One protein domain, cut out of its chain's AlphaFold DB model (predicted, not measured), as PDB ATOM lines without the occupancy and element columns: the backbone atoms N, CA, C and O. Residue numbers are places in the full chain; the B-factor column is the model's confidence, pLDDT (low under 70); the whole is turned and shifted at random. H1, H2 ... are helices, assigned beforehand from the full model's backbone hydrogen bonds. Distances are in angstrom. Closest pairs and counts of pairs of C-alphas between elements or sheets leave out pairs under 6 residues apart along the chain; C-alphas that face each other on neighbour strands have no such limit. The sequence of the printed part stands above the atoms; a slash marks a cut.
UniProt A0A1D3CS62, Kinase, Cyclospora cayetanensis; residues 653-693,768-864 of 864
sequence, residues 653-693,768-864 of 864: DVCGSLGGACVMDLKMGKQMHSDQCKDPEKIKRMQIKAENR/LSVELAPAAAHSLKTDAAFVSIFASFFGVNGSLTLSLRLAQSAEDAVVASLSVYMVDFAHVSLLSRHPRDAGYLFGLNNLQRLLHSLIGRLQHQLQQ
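This is residues 653 to 693 and 768 to 864 of the 864 residues of the protein "Kinase" of Cyclospora cayetanensis (UniProt A0A1D3CS62). One long helix, H6, runs along much of the length of this elongated model; H3 and H4 cross its second half, the small H5 packs on H4, and H1 lies off at the other end of the model, touching no helix. Two long stretches with no named element, residues 653 to 679 and 816 to 837, run lengthwise too, and residues 830 to 836 stick out. The 138 printed residues include six named helices, H1 to H6 in chain order, and no named strand; the class is all helix, though under half of the residues, 68, are in named elements. The whole is only just compact, close to loose, with a radius of gyration of the C-alphas of 17.2 A and spans of 53 by 30 by 29 A.

Find C-alpha 838 at (1.522, -40.795, 14.055); from there H6, residues 838 to 861, runs 34.5 A to C-alpha 861 at (26.021, -52.115, 35.494). Look back to residues 783 to 795 for H3, 17.8 A long, and to residues 800 to 808 for H4, 11.7 A long. H5 is residues 812 to 815, and H2 is residues 774 to 779. H1, residues 680 to 691, starts at C-alpha 680, (2.010, -51.335, -6.091), and is 16.1 A long.

Start on H6: with residues 850 to 854 alone it touches H3, the closest C-alphas being those of Val 787 and Leu 854, 5.9 A apart, at a steep tilt of 65 degrees, the same way. With residues 855 to 859 alone H6 touches H4, closest at the C-alphas of Ala 807 and Gln 859, 5.2 A, about perpendicular at 75 degrees. H3 and H4 only just touch, only at the corner, with 3 pairs of C-alphas within 8 A, the closest being Phe 794 and Ser 803 at 6.7 A. H4 touches H5, where the C-alphas of Leu 806 and Val 814 are closest at 5.8 A. H2 is close to H3 but not clearly touching: the closest C-alphas, of Ser 779 and Ala 785, are 6.9 A apart. H1 is apart from the other five helices. Residues 662 to 663 pair, parallel, with residues 768 to 769. In H1, H2, H3, H4 and H6 every O i to N i+4 pair is within hydrogen-bond range; H5 is too short for such a pair, and its one O i to N i+3 pair is not within range.

The C-alphas of Lys 678 and Gln 864, the two farthest apart, are 54.7 A apart. Residues 694 to 767 are not printed, and C-alphas 693 and 768 are 23.4 A apart across this cut, in the link from H1 to H2. The link from H5 to H6 is long, at 22 residues. Look for low confidence, under 70, at residues 768 to 779, 796 to 817 and 832 to 835; the mean pLDDT of the printed part is 79.4.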
ATOM      1  N   ASP A 653      28.046 -30.936   6.350       91.00
ATOM      2  CA  ASP A 653      28.722 -32.191   6.663       91.00
ATOM      3  C   ASP A 653      28.901 -32.325   8.183       91.00
ATOM      4  O   ASP A 653      29.881 -31.884   8.790       91.00
ATOM      5  N   VAL A 654      27.903 -32.961   8.792       87.62
ATOM      6  CA  VAL A 654      27.880 -33.350  10.203       87.62
ATOM      7  C   VAL A 654      29.110 -34.185  10.580       87.62
ATOM      8  O   VAL A 654      29.636 -34.036  11.682       87.62
ATOM      9  N   CYS A 655      29.583 -35.055   9.684       87.56
ATOM     10  CA  CYS A 655      30.625 -36.033   9.985       87.56
ATOM     11  C   CYS A 655      32.036 -35.462   9.799       87.56
ATOM     12  O   CYS A 655      32.915 -35.767  10.601       87.56
ATOM     13  N   GLY A 656      32.259 -34.605   8.801       84.88
ATOM     14  CA  GLY A 656      33.563 -34.000   8.504       84.88
ATOM     15  C   GLY A 656      34.137 -33.141   9.636       84.88
ATOM     16  O   GLY A 656      35.354 -33.058   9.792       84.88
ATOM     17  N   SER A 657      33.278 -32.561  10.483       78.56
ATOM     18  CA  SER A 657      33.705 -31.857  11.707       78.56
ATOM     19  C   SER A 657      34.133 -32.798  12.848       78.56
ATOM     20  O   SER A 657      34.889 -32.404  13.738       78.56
ATOM     21  N   LEU A 658      33.686 -34.056  12.816       78.50
ATOM     22  CA  LEU A 658      33.860 -35.059  13.865       78.50
ATOM     23  C   LEU A 658      34.917 -36.088  13.438       78.50
ATOM     24  O   LEU A 658      34.607 -37.184  12.976       78.50
ATOM     25  N   GLY A 659      36.195 -35.738  13.607       81.50
ATOM     26  CA  GLY A 659      37.320 -36.618  13.269       81.50
ATOM     27  C   GLY A 659      37.266 -37.961  14.012       81.50
ATOM     28  O   GLY A 659      37.609 -38.026  15.189       81.50
ATOM     29  N   GLY A 660      36.857 -39.024  13.311       82.25
ATOM     30  CA  GLY A 660      36.585 -40.344  13.898       82.25
ATOM     31  C   GLY A 660      35.109 -40.612  14.230       82.25
ATOM     32  O   GLY A 660      34.828 -41.411  15.120       82.25
ATOM     33  N   ALA A 661      34.166 -39.950  13.549       83.81
ATOM     34  CA  ALA A 661      32.728 -40.153  13.721       83.81
ATOM     35  C   ALA A 661      32.312 -41.638  13.666       83.81
ATOM     36  O   ALA A 661      32.700 -42.383  12.763       83.81
ATOM     37  N   CYS A 662      31.459 -42.034  14.611       87.06
ATOM     38  CA  CYS A 662      30.718 -43.294  14.590       87.06
ATOM     39  C   CYS A 662      29.258 -42.958  14.263       87.06
ATOM     40  O   CYS A 662      28.675 -42.089  14.913       87.06
ATOM     41  N   VAL A 663      28.683 -43.588  13.235       90.62
ATOM     42  CA  VAL A 663      27.399 -43.167  12.638       90.62
ATOM     43  C   VAL A 663      26.392 -44.318  12.631       90.62
ATOM     44  O   VAL A 663      26.741 -45.451  12.296       90.62
ATOM     45  N   MET A 664      25.134 -44.015  12.967       93.31
ATOM     46  CA  MET A 664      23.996 -44.938  12.905       93.31
ATOM     47  C   MET A 664      22.788 -44.251  12.245       93.31
ATOM     48  O   MET A 664      22.304 -43.245  12.755       93.31
ATOM     49  N   ASP A 665      22.281 -44.811  11.139       94.31
ATOM     50  CA  ASP A 665      20.984 -44.430  10.550       94.31
ATOM     51  C   ASP A 665      19.845 -45.182  11.260       94.31
ATOM     52  O   ASP A 665      19.882 -46.408  11.400       94.31
ATOM     53  N   LEU A 666      18.811 -44.450  11.673       94.00
ATOM     54  CA  LEU A 666      17.580 -44.990  12.244       94.00
ATOM     55  C   LEU A 666      16.389 -44.537  11.397       94.00
ATOM     56  O   LEU A 666      15.835 -43.456  11.599       94.00
ATOM     57  N   LYS A 667      15.947 -45.388  10.464       93.62
ATOM     58  CA  LYS A 667      14.737 -45.106   9.677       93.62
ATOM     59  C   LYS A 667      13.488 -45.242  10.545       93.62
ATOM     60  O   LYS A 667      13.099 -46.348  10.920       93.62
ATOM     61  N   MET A 668      12.885 -44.096  10.844       92.44
ATOM     62  CA  MET A 668      11.685 -43.942  11.666       92.44
ATOM     63  C   MET A 668      10.404 -44.074  10.836       92.44
ATOM     64  O   MET A 668      10.404 -43.815   9.635       92.44
ATOM     65  N   GLY A 669       9.298 -44.411  11.503       91.94
ATOM     66  CA  GLY A 669       7.983 -44.572  10.880       91.94
ATOM     67  C   GLY A 669       7.471 -46.010  10.944       91.94
ATOM     68  O   GLY A 669       8.239 -46.960  10.811       91.94
ATOM     69  N   LYS A 670       6.154 -46.184  11.131       91.25
ATOM     70  CA  LYS A 670       5.516 -47.511  11.041       91.25
ATOM     71  C   LYS A 670       5.448 -48.017   9.590       91.25
ATOM     72  O   LYS A 670       5.582 -49.206   9.328       91.25
ATOM     73  N   GLN A 671       5.232 -47.111   8.637       92.12
ATOM     74  CA  GLN A 671       5.150 -47.437   7.214       92.12
ATOM     75  C   GLN A 671       6.436 -47.017   6.496       92.12
ATOM     76  O   GLN A 671       6.984 -45.951   6.751       92.12
ATOM     77  N   MET A 672       6.901 -47.866   5.577       92.81
ATOM     78  CA  MET A 672       8.122 -47.663   4.781       92.81
ATOM     79  C   MET A 672       7.833 -47.083   3.377       92.81
ATOM     80  O   MET A 672       8.720 -47.050   2.525       92.81
ATOM     81  N   HIS A 673       6.597 -46.665   3.096       93.94
ATOM     82  CA  HIS A 673       6.184 -46.027   1.842       93.94
ATOM     83  C   HIS A 673       5.399 -44.742   2.129       93.94
ATOM     84  O   HIS A 673       4.754 -44.635   3.167       93.94
ATOM     85  N   SER A 674       5.407 -43.799   1.188       91.94
ATOM     86  CA  SER A 674       4.536 -42.618   1.205       91.94
ATOM     87  C   SER A 674       3.320 -42.818   0.296       91.94
ATOM     88  O   SER A 674       3.381 -43.590  -0.663       91.94
ATOM     89  N   ASP A 675       2.241 -42.070   0.536       89.12
ATOM     90  CA  ASP A 675       1.014 -42.111  -0.284       89.12
ATOM     91  C   ASP A 675       1.241 -41.671  -1.745       89.12
ATOM     92  O   ASP A 675       0.443 -41.961  -2.635       89.12
ATOM     93  N   GLN A 676       2.368 -41.008  -2.023       89.38
ATOM     94  CA  GLN A 676       2.795 -40.651  -3.379       89.38
ATOM     95  C   GLN A 676       3.357 -41.851  -4.175       89.38
ATOM     96  O   GLN A 676       3.548 -41.758  -5.390       89.38
ATOM     97  N   CYS A 677       3.635 -42.986  -3.523       92.75
ATOM     98  CA  CYS A 677       4.233 -44.169  -4.140       92.75
ATOM     99  C   CYS A 677       3.216 -44.960  -4.984       92.75
ATOM    100  O   CYS A 677       2.694 -45.978  -4.550       92.75
ATOM    101  N   LYS A 678       2.971 -44.533  -6.228       95.56
ATOM    102  CA  LYS A 678       1.975 -45.157  -7.128       95.56
ATOM    103  C   LYS A 678       2.314 -46.576  -7.624       95.56
ATOM    104  O   LYS A 678       1.444 -47.219  -8.201       95.56
ATOM    105  N   ASP A 679       3.544 -47.061  -7.434       96.94
ATOM    106  CA  ASP A 679       3.947 -48.430  -7.799       96.94
ATOM    107  C   ASP A 679       3.470 -49.441  -6.726       96.94
ATOM    108  O   ASP A 679       4.007 -49.433  -5.610       96.94
ATOM    109  N   PRO A 680       2.514 -50.346  -7.040       95.62
ATOM    110  CA  PRO A 680       2.010 -51.335  -6.091       95.62
ATOM    111  C   PRO A 680       3.049 -52.404  -5.727       95.62
ATOM    112  O   PRO A 680       2.991 -52.958  -4.628       95.62
ATOM    113  N   GLU A 681       4.032 -52.688  -6.588       96.94
ATOM    114  CA  GLU A 681       5.128 -53.597  -6.257       96.94
ATOM    115  C   GLU A 681       6.127 -52.938  -5.307       96.94
ATOM    116  O   GLU A 681       6.628 -53.598  -4.396       96.94
ATOM    117  N   LYS A 682       6.430 -51.641  -5.462       95.19
ATOM    118  CA  LYS A 682       7.220 -50.893  -4.465       95.19
ATOM    119  C   LYS A 682       6.459 -50.775  -3.145       95.19
ATOM    120  O   LYS A 682       7.067 -51.071  -2.120       95.19
ATOM    121  N   ILE A 683       5.155 -50.465  -3.147       96.06
ATOM    122  CA  ILE A 683       4.321 -50.500  -1.928       96.06
ATOM    123  C   ILE A 683       4.452 -51.865  -1.243       96.06
ATOM    124  O   ILE A 683       4.895 -51.929  -0.098       96.06
ATOM    125  N   LYS A 684       4.159 -52.963  -1.953       96.50
ATOM    126  CA  LYS A 684       4.189 -54.323  -1.393       96.50
ATOM    127  C   LYS A 684       5.579 -54.723  -0.887       96.50
ATOM    128  O   LYS A 684       5.692 -55.307   0.187       96.50
ATOM    129  N   ARG A 685       6.651 -54.375  -1.611       95.94
ATOM    130  CA  ARG A 685       8.040 -54.590  -1.161       95.94
ATOM    131  C   ARG A 685       8.354 -53.805   0.115       95.94
ATOM    132  O   ARG A 685       9.009 -54.347   1.000       95.94
ATOM    133  N   MET A 686       7.877 -52.565   0.241       94.94
ATOM    134  CA  MET A 686       8.096 -51.749   1.440       94.94
ATOM    135  C   MET A 686       7.218 -52.183   2.624       94.94
ATOM    136  O   MET A 686       7.700 -52.150   3.751       94.94
ATOM    137  N   GLN A 687       5.997 -52.676   2.389       94.62
ATOM    138  CA  GLN A 687       5.150 -53.312   3.411       94.62
ATOM    139  C   GLN A 687       5.821 -54.569   3.971       94.62
ATOM    140  O   GLN A 687       6.104 -54.623   5.163       94.62
ATOM    141  N   ILE A 688       6.233 -55.502   3.107       93.94
ATOM    142  CA  ILE A 688       6.986 -56.705   3.506       93.94
ATOM    143  C   ILE A 688       8.292 -56.327   4.232       93.94
ATOM    144  O   ILE A 688       8.697 -57.004   5.178       93.94
ATOM    145  N   LYS A 689       8.959 -55.233   3.833       92.19
ATOM    146  CA  LYS A 689      10.163 -54.716   4.509       92.19
ATOM    147  C   LYS A 689       9.860 -54.104   5.883       92.19
ATOM    148  O   LYS A 689      10.715 -54.206   6.757       92.19
ATOM    149  N   ALA A 690       8.686 -53.504   6.088       90.25
ATOM    150  CA  ALA A 690       8.222 -53.030   7.391       90.25
ATOM    151  C   ALA A 690       7.832 -54.210   8.297       90.25
ATOM    152  O   ALA A 690       8.398 -54.356   9.372       90.25
ATOM    153  N   GLU A 691       6.983 -55.126   7.827       89.81
ATOM    154  CA  GLU A 691       6.546 -56.332   8.554       89.81
ATOM    155  C   GLU A 691       7.722 -57.218   9.008       89.81
ATOM    156  O   GLU A 691       7.705 -57.786  10.096       89.81
ATOM    157  N   ASN A 692       8.788 -57.315   8.205       86.31
ATOM    158  CA  ASN A 692       9.999 -58.059   8.577       86.31
ATOM    159  C   ASN A 692      10.968 -57.300   9.503       86.31
ATOM    160  O   ASN A 692      11.971 -57.890   9.924       86.31
ATOM    161  N   ARG A 693      10.686 -56.027   9.801       81.50
ATOM    162  CA  ARG A 693      11.402 -55.167  10.758       81.50
ATOM    163  C   ARG A 693      10.613 -54.940  12.046       81.50
ATOM    164  O   ARG A 693      11.235 -54.788  13.092       81.50
ATOM    165  N   LEU A 768      33.803 -45.287  11.493       48.06
ATOM    166  CA  LEU A 768      33.167 -46.587  11.691       48.06
ATOM    167  C   LEU A 768      31.656 -46.476  11.451       48.06
ATOM    168  O   LEU A 768      30.878 -46.164  12.355       48.06
ATOM    169  N   SER A 769      31.236 -46.747  10.217       48.91
ATOM    170  CA  SER A 769      29.834 -46.969   9.868       48.91
ATOM    171  C   SER A 769      29.404 -48.384  10.270       48.91
ATOM    172  O   SER A 769      29.820 -49.378   9.675       48.91
ATOM    173  N   VAL A 770      28.538 -48.497  11.280       52.00
ATOM    174  CA  VAL A 770      27.986 -49.795  11.702       52.00
ATOM    175  C   VAL A 770      26.786 -50.151  10.816       52.00
ATOM    176  O   VAL A 770      25.631 -50.053  11.232       52.00
ATOM    177  N   GLU A 771      27.045 -50.557   9.569       48.81
ATOM    178  CA  GLU A 771      25.990 -51.114   8.717       48.81
ATOM    179  C   GLU A 771      25.609 -52.519   9.209       48.81
ATOM    180  O   GLU A 771      26.341 -53.498   9.050       48.81
ATOM    181  N   LEU A 772      24.427 -52.628   9.816       49.91
ATOM    182  CA  LEU A 772      23.865 -53.910  10.223       49.91
ATOM    183  C   LEU A 772      23.498 -54.732   8.985       49.91
ATOM    184  O   LEU A 772      22.502 -54.451   8.315       49.91
ATOM    185  N   ALA A 773      24.262 -55.799   8.737       48.31
ATOM    186  CA  ALA A 773      23.955 -56.783   7.704       48.31
ATOM    187  C   ALA A 773      22.472 -57.217   7.778       48.31
ATOM    188  O   ALA A 773      21.946 -57.371   8.885       48.31
ATOM    189  N   PRO A 774      21.779 -57.485   6.650       45.66
ATOM    190  CA  PRO A 774      20.330 -57.717   6.647       45.66
ATOM    191  C   PRO A 774      19.832 -58.778   7.643       45.66
ATOM    192  O   PRO A 774      18.770 -58.614   8.234       45.66
ATOM    193  N   ALA A 775      20.618 -59.828   7.904       49.47
ATOM    194  CA  ALA A 775      20.306 -60.833   8.923       49.47
ATOM    195  C   ALA A 775      20.288 -60.271  10.364       49.47
ATOM    196  O   ALA A 775      19.417 -60.642  11.146       49.47
ATOM    197  N   ALA A 776      21.187 -59.340  10.702       55.47
ATOM    198  CA  ALA A 776      21.186 -58.626  11.982       55.47
ATOM    199  C   ALA A 776      20.047 -57.591  12.052       55.47
ATOM    200  O   ALA A 776      19.382 -57.456  13.077       55.47
ATOM    201  N   ALA A 777      19.721 -56.935  10.935       59.59
ATOM    202  CA  ALA A 777      18.519 -56.103  10.851       59.59
ATOM    203  C   ALA A 777      17.214 -56.915  11.043       59.59
ATOM    204  O   ALA A 777      16.212 -56.363  11.492       59.59
ATOM    205  N   HIS A 778      17.221 -58.224  10.759       56.62
ATOM    206  CA  HIS A 778      16.113 -59.140  11.059       56.62
ATOM    207  C   HIS A 778      16.143 -59.745  12.476       56.62
ATOM    208  O   HIS A 778      15.114 -60.270  12.906       56.62
ATOM    209  N   SER A 779      17.257 -59.668  13.220       58.78
ATOM    210  CA  SER A 779      17.316 -60.071  14.638       58.78
ATOM    211  C   SER A 779      16.941 -58.941  15.608       58.78
ATOM    212  O   SER A 779      16.584 -59.217  16.753       58.78
ATOM    213  N   LEU A 780      16.873 -57.690  15.131       73.81
ATOM    214  CA  LEU A 780      16.340 -56.516  15.848       73.81
ATOM    215  C   LEU A 780      14.845 -56.593  16.243       73.81
ATOM    216  O   LEU A 780      14.300 -55.634  16.782       73.81
ATOM    217  N   LYS A 781      14.176 -57.739  16.062       81.25
ATOM    218  CA  LYS A 781      12.764 -57.986  16.419       81.25
ATOM    219  C   LYS A 781      12.473 -58.016  17.931       81.25
ATOM    220  O   LYS A 781      11.423 -58.505  18.336       81.25
ATOM    221  N   THR A 782      13.376 -57.528  18.781       88.12
ATOM    222  CA  THR A 782      13.140 -57.378  20.225       88.12
ATOM    223  C   THR A 782      13.810 -56.116  20.762       88.12
ATOM    224  O   THR A 782      14.925 -55.777  20.361       88.12
ATOM    225  N   ASP A 783      13.178 -55.484  21.756       87.62
ATOM    226  CA  ASP A 783      13.774 -54.382  22.524       87.62
ATOM    227  C   ASP A 783      15.160 -54.756  23.077       87.62
ATOM    228  O   ASP A 783      16.067 -53.930  23.121       87.62
ATOM    229  N   ALA A 784      15.345 -56.016  23.489       89.12
ATOM    230  CA  ALA A 784      16.603 -56.504  24.042       89.12
ATOM    231  C   ALA A 784      17.731 -56.547  22.999       89.12
ATOM    232  O   ALA A 784      18.848 -56.143  23.324       89.12
ATOM    233  N   ALA A 785      17.443 -56.978  21.765       90.31
ATOM    234  CA  ALA A 785      18.400 -56.959  20.660       90.31
ATOM    235  C   ALA A 785      18.737 -55.523  20.230       90.31
ATOM    236  O   ALA A 785      19.913 -55.209  20.047       90.31
ATOM    237  N   PHE A 786      17.737 -54.634  20.155       88.31
ATOM    238  CA  PHE A 786      17.972 -53.213  19.880       88.31
ATOM    239  C   PHE A 786      18.858 -52.577  20.951       88.31
ATOM    240  O   PHE A 786      19.903 -52.027  20.625       88.31
ATOM    241  N   VAL A 787      18.502 -52.709  22.233       88.75
ATOM    242  CA  VAL A 787      19.295 -52.160  23.345       88.75
ATOM    243  C   VAL A 787      20.696 -52.777  23.394       88.75
ATOM    244  O   VAL A 787      21.637 -52.077  23.752       88.75
ATOM    245  N   SER A 788      20.875 -54.041  22.989       88.44
ATOM    246  CA  SER A 788      22.206 -54.650  22.866       88.44
ATOM    247  C   SER A 788      23.038 -54.004  21.757       88.44
ATOM    248  O   SER A 788      24.182 -53.642  22.002       88.44
ATOM    249  N   ILE A 789      22.480 -53.819  20.557       89.62
ATOM    250  CA  ILE A 789      23.185 -53.191  19.426       89.62
ATOM    251  C   ILE A 789      23.451 -51.700  19.690       89.62
ATOM    252  O   ILE A 789      24.529 -51.200  19.374       89.62
ATOM    253  N   PHE A 790      22.518 -50.998  20.334       87.44
ATOM    254  CA  PHE A 790      22.676 -49.595  20.715       87.44
ATOM    255  C   PHE A 790      23.704 -49.419  21.851       87.44
ATOM    256  O   PHE A 790      24.498 -48.481  21.828       87.44
ATOM    257  N   ALA A 791      23.779 -50.364  22.799       86.44
ATOM    258  CA  ALA A 791      24.878 -50.434  23.766       86.44
ATOM    259  C   ALA A 791      26.225 -50.711  23.078       86.44
ATOM    260  O   ALA A 791      27.218 -50.059  23.396       86.44
ATOM    261  N   SER A 792      26.266 -51.636  22.110       87.06
ATOM    262  CA  SER A 792      27.469 -51.918  21.321       87.06
ATOM    263  C   SER A 792      27.944 -50.696  20.536       87.06
ATOM    264  O   SER A 792      29.141 -50.449  20.516       87.06
ATOM    265  N   PHE A 793      27.049 -49.888  19.960       86.75
ATOM    266  CA  PHE A 793      27.413 -48.652  19.255       86.75
ATOM    267  C   PHE A 793      28.199 -47.669  20.142       86.75
ATOM    268  O   PHE A 793      29.241 -47.164  19.725       86.75
ATOM    269  N   PHE A 794      27.778 -47.463  21.396       81.50
ATOM    270  CA  PHE A 794      28.553 -46.668  22.360       81.50
ATOM    271  C   PHE A 794      29.808 -47.399  22.874       81.50
ATOM    272  O   PHE A 794      30.839 -46.769  23.118       81.50
ATOM    273  N   GLY A 795      29.744 -48.727  23.010       76.38
ATOM    274  CA  GLY A 795      30.843 -49.570  23.488       76.38
ATOM    275  C   GLY A 795      31.992 -49.780  22.492       76.38
ATOM    276  O   GLY A 795      33.124 -49.975  22.927       76.38
ATOM    277  N   VAL A 796      31.742 -49.696  21.178       56.75
ATOM    278  CA  VAL A 796      32.733 -49.923  20.101       56.75
ATOM    279  C   VAL A 796      33.942 -48.989  20.212       56.75
ATOM    280  O   VAL A 796      35.063 -49.406  19.937       56.75
ATOM    281  N   ASN A 797      33.749 -47.766  20.709       52.59
ATOM    282  CA  ASN A 797      34.833 -46.805  20.929       52.59
ATOM    283  C   ASN A 797      35.652 -47.065  22.213       52.59
ATOM    284  O   ASN A 797      36.436 -46.210  22.617       52.59
ATOM    285  N   GLY A 798      35.415 -48.174  22.929       53.94
ATOM    286  CA  GLY A 798      35.995 -48.441  24.256       53.94
ATOM    287  C   GLY A 798      35.594 -47.413  25.323       53.94
ATOM    288  O   GLY A 798      36.111 -47.424  26.441       53.94
ATOM    289  N   SER A 799      34.678 -46.502  24.983       56.59
ATOM    290  CA  SER A 799      34.357 -45.315  25.762       56.59
ATOM    291  C   SER A 799      33.361 -45.662  26.859       56.59
ATOM    292  O   SER A 799      32.196 -45.257  26.837       56.59
ATOM    293  N   LEU A 800      33.863 -46.364  27.879       58.09
ATOM    294  CA  LEU A 800      33.198 -46.461  29.175       58.09
ATOM    295  C   LEU A 800      32.794 -45.057  29.655       58.09
ATOM    296  O   LEU A 800      31.734 -44.904  30.238       58.09
ATOM    297  N   THR A 801      33.581 -44.027  29.320       61.25
ATOM    298  CA  THR A 801      33.317 -42.597  29.542       61.25
ATOM    299  C   THR A 801      32.039 -42.072  28.870       61.25
ATOM    300  O   THR A 801      31.348 -41.256  29.476       61.25
ATOM    301  N   LEU A 802      31.679 -42.513  27.656       63.94
ATOM    302  CA  LEU A 802      30.393 -42.155  27.033       63.94
ATOM    303  C   LEU A 802      29.232 -42.860  27.739       63.94
ATOM    304  O   LEU A 802      28.262 -42.202  28.101       63.94
ATOM    305  N   SER A 803      29.366 -44.157  28.025       63.03
ATOM    306  CA  SER A 803      28.385 -44.915  28.819       63.03
ATOM    307  C   SER A 803      28.231 -44.372  30.251       63.03
ATOM    308  O   SER A 803      27.133 -44.368  30.802       63.03
ATOM    309  N   LEU A 804      29.311 -43.845  30.834       58.19
ATOM    310  CA  LEU A 804      29.345 -43.136  32.114       58.19
ATOM    311  C   LEU A 804      28.638 -41.786  32.017       58.19
ATOM    312  O   LEU A 804      27.826 -41.489  32.883       58.19
ATOM    313  N   ARG A 805      28.869 -40.990  30.963       60.81
ATOM    314  CA  ARG A 805      28.129 -39.736  30.730       60.81
ATOM    315  C   ARG A 805      26.631 -40.002  30.547       60.81
ATOM    316  O   ARG A 805      25.840 -39.359  31.227       60.81
ATOM    317  N   LEU A 806      26.264 -41.021  29.761       58.44
ATOM    318  CA  LEU A 806      24.897 -41.554  29.633       58.44
ATOM    319  C   LEU A 806      24.277 -41.956  30.982       58.44
ATOM    320  O   LEU A 806      23.092 -41.723  31.207       58.44
ATOM    321  N   ALA A 807      25.057 -42.534  31.897       56.66
ATOM    322  CA  ALA A 807      24.569 -42.959  33.208       56.66
ATOM    323  C   ALA A 807      24.535 -41.835  34.269       56.66
ATOM    324  O   ALA A 807      23.648 -41.840  35.123       56.66
ATOM    325  N   GLN A 808      25.489 -40.896  34.238       52.91
ATOM    326  CA  GLN A 808      25.743 -39.890  35.286       52.91
ATOM    327  C   GLN A 808      25.166 -38.499  34.973       52.91
ATOM    328  O   GLN A 808      24.824 -37.759  35.893       52.91
ATOM    329  N   SER A 809      25.045 -38.133  33.695       50.91
ATOM    330  CA  SER A 809      24.485 -36.862  33.220       50.91
ATOM    331  C   SER A 809      23.439 -37.176  32.152       50.91
ATOM    332  O   SER A 809      23.664 -37.010  30.958       50.91
ATOM    333  N   ALA A 810      22.308 -37.714  32.617       50.34
ATOM    334  CA  ALA A 810      21.399 -38.562  31.840       50.34
ATOM    335  C   ALA A 810      20.770 -37.942  30.574       50.34
ATOM    336  O   ALA A 810      20.210 -38.680  29.769       50.34
ATOM    337  N   GLU A 811      20.846 -36.621  30.399       50.16
ATOM    338  CA  GLU A 811      20.263 -35.901  29.259       50.16
ATOM    339  C   GLU A 811      21.261 -34.862  28.713       50.16
ATOM    340  O   GLU A 811      21.805 -35.050  27.626       50.16
ATOM    341  N   ASP A 812      21.580 -33.811  29.478       45.50
ATOM    342  CA  ASP A 812      22.289 -32.625  28.963       45.50
ATOM    343  C   ASP A 812      23.667 -32.938  28.320       45.50
ATOM    344  O   ASP A 812      23.919 -32.552  27.178       45.50
ATOM    345  N   ALA A 813      24.563 -33.675  28.996       48.09
ATOM    346  CA  ALA A 813      25.895 -33.989  28.448       48.09
ATOM    347  C   ALA A 813      25.870 -35.069  27.347       48.09
ATOM    348  O   ALA A 813      26.820 -35.186  26.567       48.09
ATOM    349  N   VAL A 814      24.796 -35.860  27.285       52.03
ATOM    350  CA  VAL A 814      24.549 -36.837  26.218       52.03
ATOM    351  C   VAL A 814      24.141 -36.100  24.953       52.03
ATOM    352  O   VAL A 814      24.794 -36.254  23.930       52.03
ATOM    353  N   VAL A 815      23.132 -35.232  25.040       55.00
ATOM    354  CA  VAL A 815      22.664 -34.398  23.923       55.00
ATOM    355  C   VAL A 815      23.781 -33.470  23.425       55.00
ATOM    356  O   VAL A 815      23.970 -33.330  22.221       55.00
ATOM    357  N   ALA A 816      24.608 -32.924  24.322       53.72
ATOM    358  CA  ALA A 816      25.767 -32.106  23.951       53.72
ATOM    359  C   ALA A 816      26.938 -32.887  23.308       53.72
ATOM    360  O   ALA A 816      27.867 -32.261  22.800       53.72
ATOM    361  N   SER A 817      26.936 -34.229  23.329       62.34
ATOM    362  CA  SER A 817      27.975 -35.062  22.687       62.34
ATOM    363  C   SER A 817      27.454 -36.038  21.624       62.34
ATOM    364  O   SER A 817      28.255 -36.630  20.904       62.34
ATOM    365  N   LEU A 818      26.132 -36.162  21.473       72.56
ATOM    366  CA  LEU A 818      25.455 -36.903  20.414       72.56
ATOM    367  C   LEU A 818      24.656 -35.926  19.550       72.56
ATOM    368  O   LEU A 818      23.511 -35.594  19.852       72.56
ATOM    369  N   SER A 819      25.257 -35.480  18.450       83.81
ATOM    370  CA  SER A 819      24.591 -34.624  17.469       83.81
ATOM    371  C   SER A 819      23.559 -35.437  16.672       83.81
ATOM    372  O   SER A 819      23.889 -36.074  15.671       83.81
ATOM    373  N   VAL A 820      22.315 -35.465  17.155       88.38
ATOM    374  CA  VAL A 820      21.190 -36.172  16.523       88.38
ATOM    375  C   VAL A 820      20.540 -35.280  15.467       88.38
ATOM    376  O   VAL A 820      20.136 -34.160  15.769       88.38
ATOM    377  N   TYR A 821      20.385 -35.803  14.248       91.12
ATOM    378  CA  TYR A 821      19.758 -35.094  13.133       91.12
ATOM    379  C   TYR A 821      18.651 -35.919  12.479       91.12
ATOM    380  O   TYR A 821      18.768 -37.133  12.312       91.12
ATOM    381  N   MET A 822      17.596 -35.237  12.045       93.44
ATOM    382  CA  MET A 822      16.612 -35.768  11.109       93.44
ATOM    383  C   MET A 822      17.153 -35.617   9.680       93.44
ATOM    384  O   MET A 822      17.607 -34.542   9.294       93.44
ATOM    385  N   VAL A 823      17.103 -36.691   8.891       94.19
ATOM    386  CA  VAL A 823      17.633 -36.766   7.515       94.19
ATOM    387  C   VAL A 823      16.661 -37.531   6.602       94.19
ATOM    388  O   VAL A 823      15.639 -38.023   7.072       94.19
ATOM    389  N   ASP A 824      16.986 -37.660   5.308       94.75
ATOM    390  CA  ASP A 824      16.218 -38.452   4.319       94.75
ATOM    391  C   ASP A 824      14.782 -37.930   4.057       94.75
ATOM    392  O   ASP A 824      13.786 -38.651   4.092       94.75
ATOM    393  N   PHE A 825      14.667 -36.630   3.763       93.44
ATOM    394  CA  PHE A 825      13.386 -35.945   3.524       93.44
ATOM    395  C   PHE A 825      12.721 -36.241   2.170       93.44
ATOM    396  O   PHE A 825      11.642 -35.718   1.899       93.44
ATOM    397  N   ALA A 826      13.308 -37.096   1.325       92.62
ATOM    398  CA  ALA A 826      12.880 -37.321  -0.061       92.62
ATOM    399  C   ALA A 826      11.432 -37.837  -0.222       92.62
ATOM    400  O   ALA A 826      10.896 -37.848  -1.333       92.62
ATOM    401  N   HIS A 827      10.797 -38.302   0.858       91.06
ATOM    402  CA  HIS A 827       9.407 -38.776   0.880       91.06
ATOM    403  C   HIS A 827       8.514 -38.032   1.898       91.06
ATOM    404  O   HIS A 827       7.343 -38.384   2.052       91.06
ATOM    405  N   VAL A 828       9.028 -36.990   2.567       90.25
ATOM    406  CA  VAL A 828       8.281 -36.181   3.545       90.25
ATOM    407  C   VAL A 828       7.412 -35.152   2.820       90.25
ATOM    408  O   VAL A 828       7.878 -34.426   1.949       90.25
ATOM    409  N   SER A 829       6.127 -35.081   3.178       86.69
ATOM    410  CA  SER A 829       5.161 -34.169   2.552       86.69
ATOM    411  C   SER A 829       4.760 -33.052   3.516       86.69
ATOM    412  O   SER A 829       4.106 -33.315   4.522       86.69
ATOM    413  N   LEU A 830       5.094 -31.796   3.189       82.00
ATOM    414  CA  LEU A 830       4.734 -30.591   3.963       82.00
ATOM    415  C   LEU A 830       3.251 -30.199   3.787       82.00
ATOM    416  O   LEU A 830       2.903 -29.066   3.457       82.00
ATOM    417  N   LEU A 831       2.351 -31.163   3.968       73.69
ATOM    418  CA  LEU A 831       0.915 -30.992   3.785       73.69
ATOM    419  C   LEU A 831       0.290 -30.387   5.045       73.69
ATOM    420  O   LEU A 831      -0.034 -31.094   5.997       73.69
ATOM    421  N   SER A 832       0.035 -29.078   4.996       62.06
ATOM    422  CA  SER A 832      -0.563 -28.230   6.048       62.06
ATOM    423  C   SER A 832      -1.961 -28.638   6.553       62.06
ATOM    424  O   SER A 832      -2.580 -27.909   7.326       62.06
ATOM    425  N   ARG A 833      -2.479 -29.793   6.117       60.03
ATOM    426  CA  ARG A 833      -3.771 -30.371   6.515       60.03
ATOM    427  C   ARG A 833      -3.674 -31.780   7.100       60.03
ATOM    428  O   ARG A 833      -4.694 -32.275   7.579       60.03
ATOM    429  N   HIS A 834      -2.515 -32.442   7.069       58.25
ATOM    430  CA  HIS A 834      -2.391 -33.726   7.758       58.25
ATOM    431  C   HIS A 834      -2.214 -33.508   9.268       58.25
ATOM    432  O   HIS A 834      -1.431 -32.647   9.675       58.25
ATOM    433  N   PRO A 835      -2.929 -34.270  10.119       67.25
ATOM    434  CA  PRO A 835      -2.617 -34.314  11.541       67.25
ATOM    435  C   PRO A 835      -1.200 -34.871  11.741       67.25
ATOM    436  O   PRO A 835      -0.680 -35.574  10.874       67.25
ATOM    437  N   ARG A 836      -0.596 -34.553  12.896       79.62
ATOM    438  CA  ARG A 836       0.761 -34.975  13.302       79.62
ATOM    439  C   ARG A 836       1.060 -36.417  12.867       79.62
ATOM    440  O   ARG A 836       0.267 -37.303  13.182       79.62
ATOM    441  N   ASP A 837       2.199 -36.647  12.208       87.31
ATOM    442  CA  ASP A 837       2.583 -37.976  11.710       87.31
ATOM    443  C   ASP A 837       2.689 -38.987  12.865       87.31
ATOM    444  O   ASP A 837       3.674 -39.051  13.603       87.31
ATOM    445  N   ALA A 838       1.634 -39.788  13.015       90.31
ATOM    446  CA  ALA A 838       1.522 -40.795  14.055       90.31
ATOM    447  C   ALA A 838       2.498 -41.963  13.847       90.31
ATOM    448  O   ALA A 838       2.875 -42.612  14.819       90.31
ATOM    449  N   GLY A 839       2.935 -42.224  12.610       90.94
ATOM    450  CA  GLY A 839       3.944 -43.235  12.308       90.94
ATOM    451  C   GLY A 839       5.326 -42.792  12.780       90.94
ATOM    452  O   GLY A 839       6.015 -43.556  13.458       90.94
ATOM    453  N   TYR A 840       5.712 -41.555  12.466       91.12
ATOM    454  CA  TYR A 840       6.979 -40.965  12.896       91.12
ATOM    455  C   TYR A 840       7.031 -40.765  14.421       91.12
ATOM    456  O   TYR A 840       7.988 -41.193  15.069       91.12
ATOM    457  N   LEU A 841       5.962 -40.224  15.024       90.81
ATOM    458  CA  LEU A 841       5.848 -40.074  16.482       90.81
ATOM    459  C   LEU A 841       5.865 -41.422  17.223       90.81
ATOM    460  O   LEU A 841       6.464 -41.523  18.293       90.81
ATOM    461  N   PHE A 842       5.266 -42.479  16.664       90.94
ATOM    462  CA  PHE A 842       5.377 -43.833  17.220       90.94
ATOM    463  C   PHE A 842       6.824 -44.356  17.188       90.94
ATOM    464  O   PHE A 842       7.250 -45.024  18.133       90.94
ATOM    465  N   GLY A 843       7.595 -44.012  16.151       90.62
ATOM    466  CA  GLY A 843       9.036 -44.264  16.090       90.62
ATOM    467  C   GLY A 843       9.799 -43.546  17.208       90.62
ATOM    468  O   GLY A 843      10.495 -44.197  17.987       90.62
ATOM    469  N   LEU A 844       9.609 -42.227  17.345       89.88
ATOM    470  CA  LEU A 844      10.257 -41.413  18.385       89.88
ATOM    471  C   LEU A 844       9.946 -41.906  19.805       89.88
ATOM    472  O   LEU A 844      10.869 -42.111  20.593       89.88
ATOM    473  N   ASN A 845       8.675 -42.171  20.118       89.25
ATOM    474  CA  ASN A 845       8.265 -42.669  21.434       89.25
ATOM    475  C   ASN A 845       8.909 -44.027  21.769       89.25
ATOM    476  O   ASN A 845       9.280 -44.276  22.918       89.25
ATOM    477  N   ASN A 846       9.087 -44.909  20.778       89.12
ATOM    478  CA  ASN A 846       9.801 -46.169  20.986       89.12
ATOM    479  C   ASN A 846      11.308 -45.966  21.154       89.12
ATOM    480  O   ASN A 846      11.884 -46.576  22.051       89.12
ATOM    481  N   LEU A 847      11.940 -45.087  20.371       89.38
ATOM    482  CA  LEU A 847      13.356 -44.760  20.546       89.38
ATOM    483  C   LEU A 847      13.621 -44.176  21.942       89.38
ATOM    484  O   LEU A 847      14.515 -44.654  22.634       89.38
ATOM    485  N   GLN A 848      12.796 -43.238  22.414       89.25
ATOM    486  CA  GLN A 848      12.890 -42.688  23.771       89.25
ATOM    487  C   GLN A 848      12.744 -43.782  24.847       89.25
ATOM    488  O   GLN A 848      13.534 -43.847  25.789       89.25
ATOM    489  N   ARG A 849      11.769 -44.689  24.695       93.31
ATOM    490  CA  ARG A 849      11.561 -45.841  25.593       93.31
ATOM    491  C   ARG A 849      12.776 -46.782  25.628       93.31
ATOM    492  O   ARG A 849      13.143 -47.270  26.697       93.31
ATOM    493  N   LEU A 850      13.404 -47.023  24.478       88.69
ATOM    494  CA  LEU A 850      14.596 -47.866  24.338       88.69
ATOM    495  C   LEU A 850      15.846 -47.188  24.924       88.69
ATOM    496  O   LEU A 850      16.613 -47.849  25.622       88.69
ATOM    497  N   LEU A 851      16.003 -45.874  24.733       86.69
ATOM    498  CA  LEU A 851      17.057 -45.062  25.354       86.69
ATOM    499  C   LEU A 851      16.955 -45.077  26.886       86.69
ATOM    500  O   LEU A 851      17.939 -45.390  27.552       86.69
ATOM    501  N   HIS A 852      15.765 -44.852  27.457       87.38
ATOM    502  CA  HIS A 852      15.543 -44.972  28.907       87.38
ATOM    503  C   HIS A 852      15.843 -46.388  29.428       87.38
ATOM    504  O   HIS A 852      16.404 -46.544  30.514       87.38
ATOM    505  N   SER A 853      15.522 -47.431  28.653       88.75
ATOM    506  CA  SER A 853      15.872 -48.817  29.002       88.75
ATOM    507  C   SER A 853      17.387 -49.049  29.005       88.75
ATOM    508  O   SER A 853      17.904 -49.686  29.926       88.75
ATOM    509  N   LEU A 854      18.112 -48.495  28.028       87.06
ATOM    510  CA  LEU A 854      19.573 -48.545  27.980       87.06
ATOM    511  C   LEU A 854      20.208 -47.788  29.153       87.06
ATOM    512  O   LEU A 854      21.040 -48.365  29.848       87.06
ATOM    513  N   ILE A 855      19.790 -46.547  29.419       85.69
ATOM    514  CA  ILE A 855      20.285 -45.743  30.551       85.69
ATOM    515  C   ILE A 855      20.070 -46.502  31.868       85.69
ATOM    516  O   ILE A 855      20.995 -46.610  32.669       85.69
ATOM    517  N   GLY A 856      18.901 -47.126  32.055       88.12
ATOM    518  CA  GLY A 856      18.623 -47.977  33.215       88.12
ATOM    519  C   GLY A 856      19.553 -49.194  33.339       88.12
ATOM    520  O   GLY A 856      19.973 -49.521  34.449       88.12
ATOM    521  N   ARG A 857      19.925 -49.843  32.225       87.19
ATOM    522  CA  ARG A 857      20.912 -50.943  32.221       87.19
ATOM    523  C   ARG A 857      22.325 -50.450  32.535       87.19
ATOM    524  O   ARG A 857      22.977 -51.045  33.384       87.19
ATOM    525  N   LEU A 858      22.770 -49.354  31.916       83.19
ATOM    526  CA  LEU A 858      24.091 -48.764  32.164       83.19
ATOM    527  C   LEU A 858      24.228 -48.305  33.624       83.19
ATOM    528  O   LEU A 858      25.228 -48.593  34.274       83.19
ATOM    529  N   GLN A 859      23.191 -47.671  34.180       85.25
ATOM    530  CA  GLN A 859      23.144 -47.301  35.598       85.25
ATOM    531  C   GLN A 859      23.146 -48.519  36.531       85.25
ATOM    532  O   GLN A 859      23.681 -48.411  37.633       85.25
ATOM    533  N   HIS A 860      22.570 -49.657  36.131       86.94
ATOM    534  CA  HIS A 860      22.638 -50.901  36.905       86.94
ATOM    535  C   HIS A 860      24.043 -51.512  36.861       86.94
ATOM    536  O   HIS A 860      24.594 -51.821  37.908       86.94
ATOM    537  N   GLN A 861      24.649 -51.616  35.674       84.44
ATOM    538  CA  GLN A 861      26.021 -52.115  35.494       84.44
ATOM    539  C   GLN A 861      27.071 -51.255  36.215       84.44
ATOM    540  O   GLN A 861      28.110 -51.766  36.599       84.44
ATOM    541  N   LEU A 862      26.791 -49.965  36.420       81.88
ATOM    542  CA  LEU A 862      27.621 -49.027  37.186       81.88
ATOM    543  C   LEU A 862      27.466 -49.166  38.716       81.88
ATOM    544  O   LEU A 862      28.277 -48.631  39.466       81.88
ATOM    545  N   GLN A 863      26.415 -49.847  39.185       88.44
ATOM    546  CA  GLN A 863      26.146 -50.125  40.605       88.44
ATOM    547  C   GLN A 863      26.595 -51.535  41.038       88.44
ATOM    548  O   GLN A 863      26.356 -51.908  42.189       88.44
ATOM    549  N   GLN A 864      27.200 -52.305  40.126       87.81
ATOM    550  CA  GLN A 864      27.735 -53.654  40.339       87.81
ATOM    551  C   GLN A 864      29.267 -53.636  40.353       87.81
ATOM    552  O   GLN A 864      29.818 -54.474  41.097       87.81
TER     553      GLN A 864